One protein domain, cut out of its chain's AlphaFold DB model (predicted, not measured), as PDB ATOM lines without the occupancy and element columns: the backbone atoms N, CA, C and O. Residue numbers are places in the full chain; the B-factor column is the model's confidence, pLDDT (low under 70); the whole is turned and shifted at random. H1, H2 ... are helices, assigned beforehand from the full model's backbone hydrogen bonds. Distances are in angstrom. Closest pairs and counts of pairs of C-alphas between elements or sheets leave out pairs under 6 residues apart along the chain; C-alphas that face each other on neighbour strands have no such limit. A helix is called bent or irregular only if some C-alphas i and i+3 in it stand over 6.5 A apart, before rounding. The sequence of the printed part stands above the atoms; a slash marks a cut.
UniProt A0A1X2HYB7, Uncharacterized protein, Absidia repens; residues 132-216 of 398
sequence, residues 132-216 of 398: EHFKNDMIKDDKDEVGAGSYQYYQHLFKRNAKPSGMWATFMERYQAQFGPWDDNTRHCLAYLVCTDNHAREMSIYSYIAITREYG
ATOM      1  N   GLU A 132      91.820 116.747 178.981       74.69
ATOM      2  CA  GLU A 132      90.584 117.360 179.500       74.69
ATOM      3  C   GLU A 132      90.860 118.503 180.482       74.69
ATOM      4  O   GLU A 132      90.123 119.488 180.509       74.69
ATOM      5  N   HIS A 133      91.964 118.426 181.228       62.28
ATOM      6  CA  HIS A 133      92.368 119.480 182.158       62.28
ATOM      7  C   HIS A 133      92.759 120.786 181.458       62.28
ATOM      8  O   HIS A 133      92.639 121.852 182.050       62.28
ATOM      9  N   PHE A 134      93.150 120.710 180.187       60.66
ATOM     10  CA  PHE A 134      93.596 121.848 179.383       60.66
ATOM     11  C   PHE A 134      92.504 122.389 178.457       60.66
ATOM     12  O   PHE A 134      92.708 123.387 177.764       60.66
ATOM     13  N   LYS A 135      91.323 121.757 178.443       76.50
ATOM     14  CA  LYS A 135      90.207 122.141 177.574       76.50
ATOM     15  C   LYS A 135      89.830 123.610 177.748       76.50
ATOM     16  O   LYS A 135      89.677 124.313 176.761       76.50
ATOM     17  N   ASN A 136      89.747 124.081 178.991       71.69
ATOM     18  CA  ASN A 136      89.374 125.465 179.307       71.69
ATOM     19  C   ASN A 136      90.517 126.475 179.077       71.69
ATOM     20  O   ASN A 136      90.289 127.684 179.065       71.69
ATOM     21  N   ASP A 137      91.754 126.000 178.911       66.25
ATOM     22  CA  ASP A 137      92.888 126.855 178.545       66.25
ATOM     23  C   ASP A 137      92.940 127.106 177.034       66.25
ATOM     24  O   ASP A 137      93.366 128.190 176.605       66.25
ATOM     25  N   MET A 138      92.465 126.121 176.261       74.62
ATOM     26  CA  MET A 138      92.261 126.191 174.815       74.62
ATOM     27  C   MET A 138      90.955 126.916 174.462       74.62
ATOM     28  O   MET A 138      90.993 127.821 173.639       74.62
ATOM     29  N   ILE A 139      89.838 126.563 175.107       81.44
ATOM     30  CA  ILE A 139      88.482 127.084 174.867       81.44
ATOM     31  C   ILE A 139      88.114 128.072 175.980       81.44
ATOM     32  O   ILE A 139      87.867 127.662 177.116       81.44
ATOM     33  N   LYS A 140      88.076 129.376 175.684       62.94
ATOM     34  CA  LYS A 140      87.780 130.403 176.705       62.94
ATOM     35  C   LYS A 140      86.304 130.475 177.100       62.94
ATOM     36  O   LYS A 140      86.013 130.810 178.248       62.94
ATOM     37  N   ASP A 141      85.402 130.208 176.161       63.97
ATOM     38  CA  ASP A 141      83.951 130.145 176.351       63.97
ATOM     39  C   ASP A 141      83.294 129.324 175.222       63.97
ATOM     40  O   ASP A 141      83.952 128.966 174.247       63.97
ATOM     41  N   ASP A 142      81.996 129.025 175.339       65.38
ATOM     42  CA  ASP A 142      81.255 128.189 174.374       65.38
ATOM     43  C   ASP A 142      81.190 128.774 172.946       65.38
ATOM     44  O   ASP A 142      80.707 128.108 172.030       65.38
ATOM     45  N   LYS A 143      81.650 130.017 172.741       71.38
ATOM     46  CA  LYS A 143      81.694 130.702 171.441       71.38
ATOM     47  C   LYS A 143      83.114 130.802 170.871       71.38
ATOM     48  O   LYS A 143      83.287 131.355 169.787       71.38
ATOM     49  N   ASP A 144      84.123 130.290 171.574       74.25
ATOM     50  CA  ASP A 144      85.521 130.300 171.140       74.25
ATOM     51  C   ASP A 144      85.775 129.205 170.090       74.25
ATOM     52  O   ASP A 144      86.337 128.145 170.377       74.25
ATOM     53  N   GLU A 145      85.330 129.458 168.856       79.00
ATOM     54  CA  GLU A 145      85.477 128.540 167.715       79.00
ATOM     55  C   GLU A 145      86.948 128.174 167.449       79.00
ATOM     56  O   GLU A 145      87.257 127.032 167.108       79.00
ATOM     57  N   VAL A 146      87.867 129.121 167.676       76.38
ATOM     58  CA  VAL A 146      89.318 128.927 167.527       76.38
ATOM     59  C   VAL A 146      89.841 127.956 168.583       76.38
ATOM     60  O   VAL A 146      90.530 126.984 168.259       76.38
ATOM     61  N   GLY A 147      89.482 128.186 169.848       77.12
ATOM     62  CA  GLY A 147      89.823 127.294 170.948       77.12
ATOM     63  C   GLY A 147      89.263 125.886 170.767       77.12
ATOM     64  O   GLY A 147      89.966 124.897 170.993       77.12
ATOM     65  N   ALA A 148      88.007 125.786 170.319       83.94
ATOM     66  CA  ALA A 148      87.326 124.514 170.089       83.94
ATOM     67  C   ALA A 148      87.987 123.714 168.957       83.94
ATOM     68  O   ALA A 148      88.207 122.510 169.111       83.94
ATOM     69  N   GLY A 149      88.364 124.384 167.862       87.75
ATOM     70  CA  GLY A 149      89.103 123.776 166.757       87.75
ATOM     71  C   GLY A 149      90.488 123.271 167.172       87.75
ATOM     72  O   GLY A 149      90.848 122.140 166.845       87.75
ATOM     73  N   SER A 150      91.232 124.064 167.954       89.31
ATOM     74  CA  SER A 150      92.552 123.681 168.482       89.31
ATOM     75  C   SER A 150      92.459 122.440 169.379       89.31
ATOM     76  O   SER A 150      93.133 121.434 169.158       89.31
ATOM     77  N   TYR A 151      91.535 122.442 170.340       89.50
ATOM     78  CA  TYR A 151      91.339 121.314 171.249       89.50
ATOM     79  C   TYR A 151      90.950 120.013 170.525       89.50
ATOM     80  O   TYR A 151      91.534 118.959 170.791       89.50
ATOM     81  N   GLN A 152      90.015 120.073 169.569       90.25
ATOM     82  CA  GLN A 152      89.626 118.902 168.772       90.25
ATOM     83  C   GLN A 152      90.793 118.364 167.941       90.25
ATOM     84  O   GLN A 152      90.992 117.150 167.850       90.25
ATOM     85  N   TYR A 153      91.592 119.264 167.367       91.50
ATOM     86  CA  TYR A 153      92.770 118.887 166.604       91.50
ATOM     87  C   TYR A 153      93.825 118.203 167.477       91.50
ATOM     88  O   TYR A 153      94.322 117.136 167.115       91.50
ATOM     89  N   TYR A 154      94.111 118.739 168.667       90.88
ATOM     90  CA  TYR A 154      94.997 118.081 169.627       90.88
ATOM     91  C   TYR A 154      94.515 116.662 169.945       90.88
ATOM     92  O   TYR A 154      95.296 115.707 169.887       90.88
ATOM     93  N   GLN A 155      93.227 116.506 170.270       90.38
ATOM     94  CA  GLN A 155      92.649 115.203 170.600       90.38
ATOM     95  C   GLN A 155      92.756 114.211 169.442       90.38
ATOM     96  O   GLN A 155      92.980 113.021 169.671       90.38
ATOM     97  N   HIS A 156      92.639 114.679 168.201       89.62
ATOM     98  CA  HIS A 156      92.835 113.837 167.028       89.62
ATOM     99  C   HIS A 156      94.276 113.310 166.929       89.62
ATOM    100  O   HIS A 156      94.477 112.123 166.665       89.62
ATOM    101  N   LEU A 157      95.272 114.162 167.188       89.12
ATOM    102  CA  LEU A 157      96.687 113.798 167.079       89.12
ATOM    103  C   LEU A 157      97.181 112.923 168.234       89.12
ATOM    104  O   LEU A 157      97.891 111.940 168.024       89.12
ATOM    105  N   PHE A 158      96.812 113.285 169.460       87.88
ATOM    106  CA  PHE A 158      97.436 112.759 170.678       87.88
ATOM    107  C   PHE A 158      96.450 112.039 171.603       87.88
ATOM    108  O   PHE A 158      96.811 111.610 172.705       87.88
ATOM    109  N   LYS A 159      95.201 111.852 171.154       86.62
ATOM    110  CA  LYS A 159      94.112 111.263 171.942       86.62
ATOM    111  C   LYS A 159      93.928 112.055 173.238       86.62
ATOM    112  O   LYS A 159      93.821 113.276 173.223       86.62
ATOM    113  N   ARG A 160      93.894 111.363 174.378       77.69
ATOM    114  CA  ARG A 160      93.780 111.985 175.698       77.69
ATOM    115  C   ARG A 160      95.120 112.345 176.332       77.69
ATOM    116  O   ARG A 160      95.101 112.899 177.419       77.69
ATOM    117  N   ASN A 161      96.257 112.056 175.696       76.06
ATOM    118  CA  ASN A 161      97.565 112.231 176.321       76.06
ATOM    119  C   ASN A 161      98.055 113.688 176.221       76.06
ATOM    120  O   ASN A 161      98.309 114.193 175.129       76.06
ATOM    121  N   ALA A 162      98.236 114.343 177.365       66.31
ATOM    122  CA  ALA A 162      98.779 115.695 177.485       66.31
ATOM    123  C   ALA A 162     100.319 115.764 177.409       66.31
ATOM    124  O   ALA A 162     100.876 116.848 177.265       66.31
ATOM    125  N   LYS A 163     101.025 114.626 177.509       67.69
ATOM    126  CA  LYS A 163     102.494 114.540 177.382       67.69
ATOM    127  C   LYS A 163     102.918 113.381 176.465       67.69
ATOM    128  O   LYS A 163     103.537 112.418 176.922       67.69
ATOM    129  N   PRO A 164     102.536 113.409 175.181       76.56
ATOM    130  CA  PRO A 164     103.013 112.435 174.211       76.56
ATOM    131  C   PRO A 164     104.501 112.670 173.916       76.56
ATOM    132  O   PRO A 164     104.951 113.810 173.844       76.56
ATOM    133  N   SER A 165     105.268 111.599 173.724       77.44
ATOM    134  CA  SER A 165     106.632 111.688 173.188       77.44
ATOM    135  C   SER A 165     106.605 112.109 171.717       77.44
ATOM    136  O   SER A 165     105.740 111.636 170.974       77.44
ATOM    137  N   GLY A 166     107.558 112.929 171.271       80.25
ATOM    138  CA  GLY A 166     107.652 113.375 169.880       80.25
ATOM    139  C   GLY A 166     106.509 114.303 169.474       80.25
ATOM    140  O   GLY A 166     106.029 114.243 168.333       80.25
ATOM    141  N   MET A 167     106.030 115.134 170.405       84.69
ATOM    142  CA  MET A 167     104.832 115.949 170.199       84.69
ATOM    143  C   MET A 167     105.029 116.941 169.052       84.69
ATOM    144  O   MET A 167     104.156 117.090 168.199       84.69
ATOM    145  N   TRP A 168     106.193 117.589 168.996       86.75
ATOM    146  CA  TRP A 168     106.524 118.534 167.932       86.75
ATOM    147  C   TRP A 168     106.564 117.867 166.561       86.75
ATOM    148  O   TRP A 168     105.938 118.360 165.630       86.75
ATOM    149  N   ALA A 169     107.261 116.734 166.441       87.38
ATOM    150  CA  ALA A 169     107.392 116.013 165.178       87.38
ATOM    151  C   ALA A 169     106.019 115.589 164.641       87.38
ATOM    152  O   ALA A 169     105.694 115.857 163.485       87.38
ATOM    153  N   THR A 170     105.184 115.017 165.514       88.75
ATOM    154  CA  THR A 170     103.825 114.580 165.167       88.75
ATOM    155  C   THR A 170     102.927 115.760 164.806       88.75
ATOM    156  O   THR A 170     102.195 115.701 163.818       88.75
ATOM    157  N   PHE A 171     102.979 116.844 165.590       89.00
ATOM    158  CA  PHE A 171     102.231 118.065 165.304       89.00
ATOM    159  C   PHE A 171     102.630 118.623 163.943       89.00
ATOM    160  O   PHE A 171     101.759 118.828 163.110       89.00
ATOM    161  N   MET A 172     103.926 118.800 163.696       87.81
ATOM    162  CA  MET A 172     104.459 119.343 162.450       87.81
ATOM    163  C   MET A 172     104.050 118.531 161.229       87.81
ATOM    164  O   MET A 172     103.503 119.090 160.283       87.81
ATOM    165  N   GLU A 173     104.280 117.219 161.256       87.44
ATOM    166  CA  GLU A 173     103.951 116.328 160.143       87.44
ATOM    167  C   GLU A 173     102.460 116.414 159.793       87.44
ATOM    168  O   GLU A 173     102.080 116.628 158.640       87.44
ATOM    169  N   ARG A 174     101.601 116.297 160.809       89.56
ATOM    170  CA  ARG A 174     100.147 116.242 160.622       89.56
ATOM    171  C   ARG A 174      99.556 117.605 160.291       89.56
ATOM    172  O   ARG A 174      98.646 117.692 159.471       89.56
ATOM    173  N   TYR A 175     100.112 118.664 160.871       89.31
ATOM    174  CA  TYR A 175      99.668 120.029 160.633       89.31
ATOM    175  C   TYR A 175     100.002 120.462 159.210       89.31
ATOM    176  O   TYR A 175      99.141 121.001 158.523       89.31
ATOM    177  N   GLN A 176     101.207 120.151 158.724       86.88
ATOM    178  CA  GLN A 176     101.591 120.455 157.346       86.88
ATOM    179  C   GLN A 176     100.811 119.623 156.323       86.88
ATOM    180  O   GLN A 176     100.488 120.126 155.248       86.88
ATOM    181  N   ALA A 177     100.455 118.380 156.663       87.62
ATOM    182  CA  ALA A 177      99.588 117.562 155.821       87.62
ATOM    183  C   ALA A 177      98.164 118.140 155.698       87.62
ATOM    184  O   ALA A 177      97.560 118.036 154.633       87.62
ATOM    185  N   GLN A 178      97.629 118.748 156.764       90.31
ATOM    186  CA  GLN A 178      96.258 119.267 156.786       90.31
ATOM    187  C   GLN A 178      96.134 120.723 156.311       90.31
ATOM    188  O   GLN A 178      95.161 121.061 155.639       90.31
ATOM    189  N   PHE A 179      97.091 121.586 156.656       87.81
ATOM    190  CA  PHE A 179      97.009 123.036 156.432       87.81
ATOM    191  C   PHE A 179      98.049 123.569 155.436       87.81
ATOM    192  O   PHE A 179      98.067 124.763 155.148       87.81
ATOM    193  N   GLY A 180      98.878 122.687 154.876       85.44
ATOM    194  CA  GLY A 180      99.878 123.013 153.865       85.44
ATOM    195  C   GLY A 180     101.301 123.144 154.424       85.44
ATOM    196  O   GLY A 180     101.502 123.358 155.623       85.44
ATOM    197  N   PRO A 181     102.318 122.991 153.559       84.31
ATOM    198  CA  PRO A 181     103.712 123.043 153.971       84.31
ATOM    199  C   PRO A 181     104.131 124.461 154.371       84.31
ATOM    200  O   PRO A 181     103.723 125.449 153.764       84.31
ATOM    201  N   TRP A 182     105.020 124.540 155.358       82.00
ATOM    202  CA  TRP A 182     105.732 125.768 155.711       82.00
ATOM    203  C   TRP A 182     107.160 125.733 155.183       82.00
ATOM    204  O   TRP A 182     107.773 124.662 155.128       82.00
ATOM    205  N   ASP A 183     107.694 126.907 154.851       80.81
ATOM    206  CA  ASP A 183     109.106 127.058 154.509       80.81
ATOM    207  C   ASP A 183     110.030 126.764 155.707       80.81
ATOM    208  O   ASP A 183     109.618 126.714 156.872       80.81
ATOM    209  N   ASP A 184     111.311 126.536 155.415       79.12
ATOM    210  CA  ASP A 184     112.307 126.181 156.425       79.12
ATOM    211  C   ASP A 184     112.488 127.234 157.514       79.12
ATOM    212  O   ASP A 184     112.714 126.877 158.673       79.12
ATOM    213  N   ASN A 185     112.356 128.512 157.169       74.25
ATOM    214  CA  ASN A 185     112.521 129.607 158.117       74.25
ATOM    215  C   ASN A 185     111.375 129.615 159.127       74.25
ATOM    216  O   ASN A 185     111.607 129.612 160.333       74.25
ATOM    217  N   THR A 186     110.145 129.510 158.638       77.00
ATOM    218  CA  THR A 186     108.928 129.387 159.435       77.00
ATOM    219  C   THR A 186     109.012 128.190 160.372       77.00
ATOM    220  O   THR A 186     108.739 128.320 161.565       77.00
ATOM    221  N   ARG A 187     109.448 127.027 159.867       78.12
ATOM    222  CA  ARG A 187     109.625 125.821 160.692       78.12
ATOM    223  C   ARG A 187     110.606 126.042 161.840       78.12
ATOM    224  O   ARG A 187     110.325 125.619 162.959       78.12
ATOM    225  N   HIS A 188     111.741 126.691 161.579       73.56
ATOM    226  CA  HIS A 188     112.751 126.962 162.604       73.56
ATOM    227  C   HIS A 188     112.289 128.012 163.617       73.56
ATOM    228  O   HIS A 188     112.469 127.808 164.816       73.56
ATOM    229  N   CYS A 189     111.655 129.096 163.167       70.00
ATOM    230  CA  CYS A 189     111.102 130.120 164.053       70.00
ATOM    231  C   CYS A 189     110.006 129.546 164.955       70.00
ATOM    232  O   CYS A 189     109.995 129.800 166.156       70.00
ATOM    233  N   LEU A 190     109.114 128.723 164.403       75.75
ATOM    234  CA  LEU A 190     108.071 128.074 165.187       75.75
ATOM    235  C   LEU A 190     108.642 127.061 166.172       75.75
ATOM    236  O   LEU A 190     108.272 127.114 167.340       75.75
ATOM    237  N   ALA A 191     109.585 126.214 165.743       75.69
ATOM    238  CA  ALA A 191     110.290 125.305 166.645       75.69
ATOM    239  C   ALA A 191     110.940 126.070 167.806       75.69
ATOM    240  O   ALA A 191     110.830 125.653 168.950       75.69
ATOM    241  N   TYR A 192     111.555 127.224 167.538       67.00
ATOM    242  CA  TYR A 192     112.134 128.066 168.583       67.00
ATOM    243  C   TYR A 192     111.089 128.605 169.572       67.00
ATOM    244  O   TYR A 192     111.347 128.686 170.769       67.00
ATOM    245  N   LEU A 193     109.902 128.973 169.084       65.75
ATOM    246  CA  LEU A 193     108.827 129.500 169.926       65.75
ATOM    247  C   LEU A 193     108.181 128.428 170.809       65.75
ATOM    248  O   LEU A 193     107.707 128.754 171.898       65.75
ATOM    249  N   VAL A 194     108.119 127.174 170.346       70.56
ATOM    250  CA  VAL A 194     107.307 126.135 171.003       70.56
ATOM    251  C   VAL A 194     108.095 124.968 171.587       70.56
ATOM    252  O   VAL A 194     107.562 124.278 172.464       70.56
ATOM    253  N   CYS A 195     109.329 124.729 171.143       70.62
ATOM    254  CA  CYS A 195     110.135 123.613 171.624       70.62
ATOM    255  C   CYS A 195     110.979 123.981 172.851       70.62
ATOM    256  O   CYS A 195     111.530 125.074 172.947       70.62
ATOM    257  N   THR A 196     111.106 123.041 173.786       52.34
ATOM    258  CA  THR A 196     111.814 123.214 175.066       52.34
ATOM    259  C   THR A 196     113.332 123.033 174.956       52.34
ATOM    260  O   THR A 196     114.060 123.454 175.848       52.34
ATOM    261  N   ASP A 197     113.824 122.428 173.869       54.03
ATOM    262  CA  ASP A 197     115.250 122.201 173.609       54.03
ATOM    263  C   ASP A 197     115.549 122.215 172.096       54.03
ATOM    264  O   ASP A 197     114.829 121.608 171.299       54.03
ATOM    265  N   ASN A 198     116.641 122.878 171.705       47.12
ATOM    266  CA  ASN A 198     117.119 122.941 170.320       47.12
ATOM    267  C   ASN A 198     117.629 121.581 169.810       47.12
ATOM    268  O   ASN A 198     117.650 121.367 168.597       47.12
ATOM    269  N   HIS A 199     118.029 120.671 170.708       46.06
ATOM    270  CA  HIS A 199     118.549 119.352 170.336       46.06
ATOM    271  C   HIS A 199     117.454 118.284 170.234       46.06
ATOM    272  O   HIS A 199     117.419 117.558 169.242       46.06
ATOM    273  N   ALA A 200     116.539 118.212 171.206       50.81
ATOM    274  CA  ALA A 200     115.444 117.237 171.188       50.81
ATOM    275  C   ALA A 200     114.210 117.685 170.375       50.81
ATOM    276  O   ALA A 200     113.401 116.840 170.000       50.81
ATOM    277  N   ARG A 201     114.063 118.994 170.088       66.94
ATOM    278  CA  ARG A 201     112.891 119.596 169.420       66.94
ATOM    279  C   ARG A 201     111.563 119.067 169.980       66.94
ATOM    280  O   ARG A 201     110.692 118.667 169.218       66.94
ATOM    281  N   GLU A 202     111.406 119.042 171.300       74.88
ATOM    282  CA  GLU A 202     110.164 118.593 171.943       74.88
ATOM    283  C   GLU A 202     109.244 119.765 172.262       74.88
ATOM    284  O   GLU A 202     109.700 120.794 172.747       74.88
ATOM    285  N   MET A 203     107.947 119.613 171.998       75.88
ATOM    286  CA  MET A 203     106.928 120.631 172.273       75.88
ATOM    287  C   MET A 203     106.113 120.212 173.495       75.88
ATOM    288  O   MET A 203     105.716 119.057 173.613       75.88
ATOM    289  N   SER A 204     105.828 121.155 174.395       72.56
ATOM    290  CA  SER A 204     104.913 120.911 175.513       72.56
ATOM    291  C   SER A 204     103.466 121.234 175.131       72.56
ATOM    292  O   SER A 204     103.212 122.073 174.262       72.56
ATOM    293  N   ILE A 205     102.498 120.647 175.840       67.06
ATOM    294  CA  ILE A 205     101.085 121.022 175.700       67.06
ATOM    295  C   ILE A 205     100.851 122.518 175.947       67.06
ATOM    296  O   ILE A 205     100.051 123.140 175.255       67.06
ATOM    297  N   TYR A 206     101.597 123.135 176.866       61.53
ATOM    298  CA  TYR A 206     101.505 124.570 177.129       61.53
ATOM    299  C   TYR A 206     101.989 125.404 175.949       61.53
ATOM    300  O   TYR A 206     101.355 126.398 175.603       61.53
ATOM    301  N   SER A 207     103.079 124.982 175.311       66.81
ATOM    302  CA  SER A 207     103.594 125.621 174.102       66.81
ATOM    303  C   SER A 207     102.574 125.546 172.965       66.81
ATOM    304  O   SER A 207     102.340 126.540 172.281       66.81
ATOM    305  N   TYR A 208     101.906 124.397 172.817       80.56
ATOM    306  CA  TYR A 208     100.814 124.208 171.863       80.56
ATOM    307  C   TYR A 208      99.597 125.110 172.163       80.56
ATOM    308  O   TYR A 208      99.041 125.743 171.263       80.56
ATOM    309  N   ILE A 209      99.180 125.217 173.428       75.75
ATOM    310  CA  ILE A 209      98.068 126.097 173.825       75.75
ATOM    311  C   ILE A 209      98.429 127.556 173.550       75.75
ATOM    312  O   ILE A 209      97.635 128.290 172.971       75.75
ATOM    313  N   ALA A 210      99.628 127.978 173.957       69.50
ATOM    314  CA  ALA A 210     100.087 129.349 173.792       69.50
ATOM    315  C   ALA A 210     100.107 129.746 172.314       69.50
ATOM    316  O   ALA A 210      99.505 130.757 171.952       69.50
ATOM    317  N   ILE A 211     100.710 128.920 171.452       76.75
ATOM    318  CA  ILE A 211     100.832 129.258 170.034       76.75
ATOM    319  C   ILE A 211      99.462 129.322 169.339       76.75
ATOM    320  O   ILE A 211      99.169 130.288 168.640       76.75
ATOM    321  N   THR A 212      98.580 128.353 169.584       82.69
ATOM    322  CA  THR A 212      97.257 128.319 168.934       82.69
ATOM    323  C   THR A 212      96.312 129.401 169.457       82.69
ATOM    324  O   THR A 212      95.436 129.880 168.741       82.69
ATOM    325  N   ARG A 213      96.501 129.850 170.699       75.81
ATOM    326  CA  ARG A 213      95.684 130.903 171.307       75.81
ATOM    327  C   ARG A 213      96.150 132.312 170.958       75.81
ATOM    328  O   ARG A 213      95.316 133.212 170.859       75.81
ATOM    329  N   GLU A 214      97.458 132.530 170.852       71.88
ATOM    330  CA  GLU A 214      98.034 133.843 170.538       71.88
ATOM    331  C   GLU A 214      98.009 134.129 169.036       71.88
ATOM    332  O   GLU A 214      97.713 135.254 168.633       71.88
ATOM    333  N   TYR A 215      98.242 133.102 168.217       78.81
ATOM    334  CA  TYR A 215      98.368 133.239 166.766       78.81
ATOM    335  C   TYR A 215      97.206 132.604 165.993       78.81
ATOM    336  O   TYR A 215      97.171 132.691 164.774       78.81
ATOM    337  N   GLY A 216      96.210 132.036 166.679       80.81
ATOM    338  CA  GLY A 216      95.006 131.464 166.070       80.81
ATOM    339  C   GLY A 216      95.129 129.980 165.720       80.81
ATOM    340  O   GLY A 216      96.191 129.376 165.842       80.81
TER     341      GLY A 216
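Overview. This is residues 132 to 216 of the 398 residues of an uncharacterized protein of Absidia repens (UniProt A0A1X2HYB7). Look for a compact but elongated cluster of five short helices, with H1, H5 and H4 centred in a row along the longer direction, H5 in the middle of that row, and H2 and H3 on one side of it. H1 and H2 form a helical hairpin at one end, whose H2 also packs on H5, while H4 and the loop after it make the other end. The printed part has 85 residues with five named helices, in the order H1, H2, H3, H4, H5, and no named strand, and its class is all helix, with 56 residues in the helices. The radius of gyration of the C-alphas is 12.5 A, and the C-alphas span 36 by 24 by 20 A.

Along the chain. Begin at C-alpha 132, at (90.584, 117.360, 179.500), where H1 starts; it covers residues 132 to 138 and measures 10.1 A from first to last C-alpha. H1 is irregular: C-alphas 133 and 136 are 7.3 A apart, where about 5 A is found in a regular helix. Go on to C-alpha 145 at (85.477, 128.540, 167.715), from which H2, the longest helix, runs to residue 158 over 20.0 A. Next comes H3, residues 167 to 179, 17.3 A long. H4 takes residues 184 to 194 and is 15.4 A long. The last helix, H5, covers residues 205 to 215, also 15.4 A, and ends with C-alpha 215 at (98.368, 133.239, 166.766).

Arrangement. Start with the two hubs, H2 and H5, which touch three helices each. They touch each other through residues 146 to 150 of H2 alone, and the closest C-alphas, of Ser 150 and Thr 212, are 6.6 A apart. Their tilt is shallow at 33 degrees, only just short of steep, and they run opposite ways. H1 touches H2 at its residues 147 to 151 alone, with the C-alphas of Met 138 and Gly 147 closest at 4.7 A; this hairpin has a steep tilt of 39 degrees, opposite ways. H1 and H5 only just touch, with 3 pairs of C-alphas within 8 A, the closest being Met 138 and Ile 209 at 5.9 A, and run the same way at a shallow tilt of 24 degrees. Look at Val 194 and Ser 207, whose C-alphas are 4.9 A apart: here H4 touches H5, at a steep tilt of 61 degrees, opposite ways. H3 only just touches H2, with 3 pairs of C-alphas within 8 A; only residue 157 of H2 takes part, and the C-alphas of Leu 157 and Phe 171 are closest at 7.2 A. H3 and H4 are close but not clearly touching, with the C-alphas of Trp 168 and Ala 191 at 7.9 A, and H3 and H5 are near each other. H1 is apart from H3 and H4, and H2 is apart from H4. The packing is part aligned, part crossed. In H2, H3, H4 and H5 every O i to N i+4 pair is within hydrogen-bond range; in H1 it is 1 of 3, beside 3 of 4 O i to N i+3 pairs.

Size, cuts and confidence. The farthest C-alphas, of Lys 143 and His 199, are 38.6 A apart. The printed part has no cut. The link from H3 to H4 is tight, and the other links are short. The mean pLDDT of the printed part is 76.6; look for low values, under 70, in 20 residues, among them 140 to 142, 196 to 201 and 205 to 207.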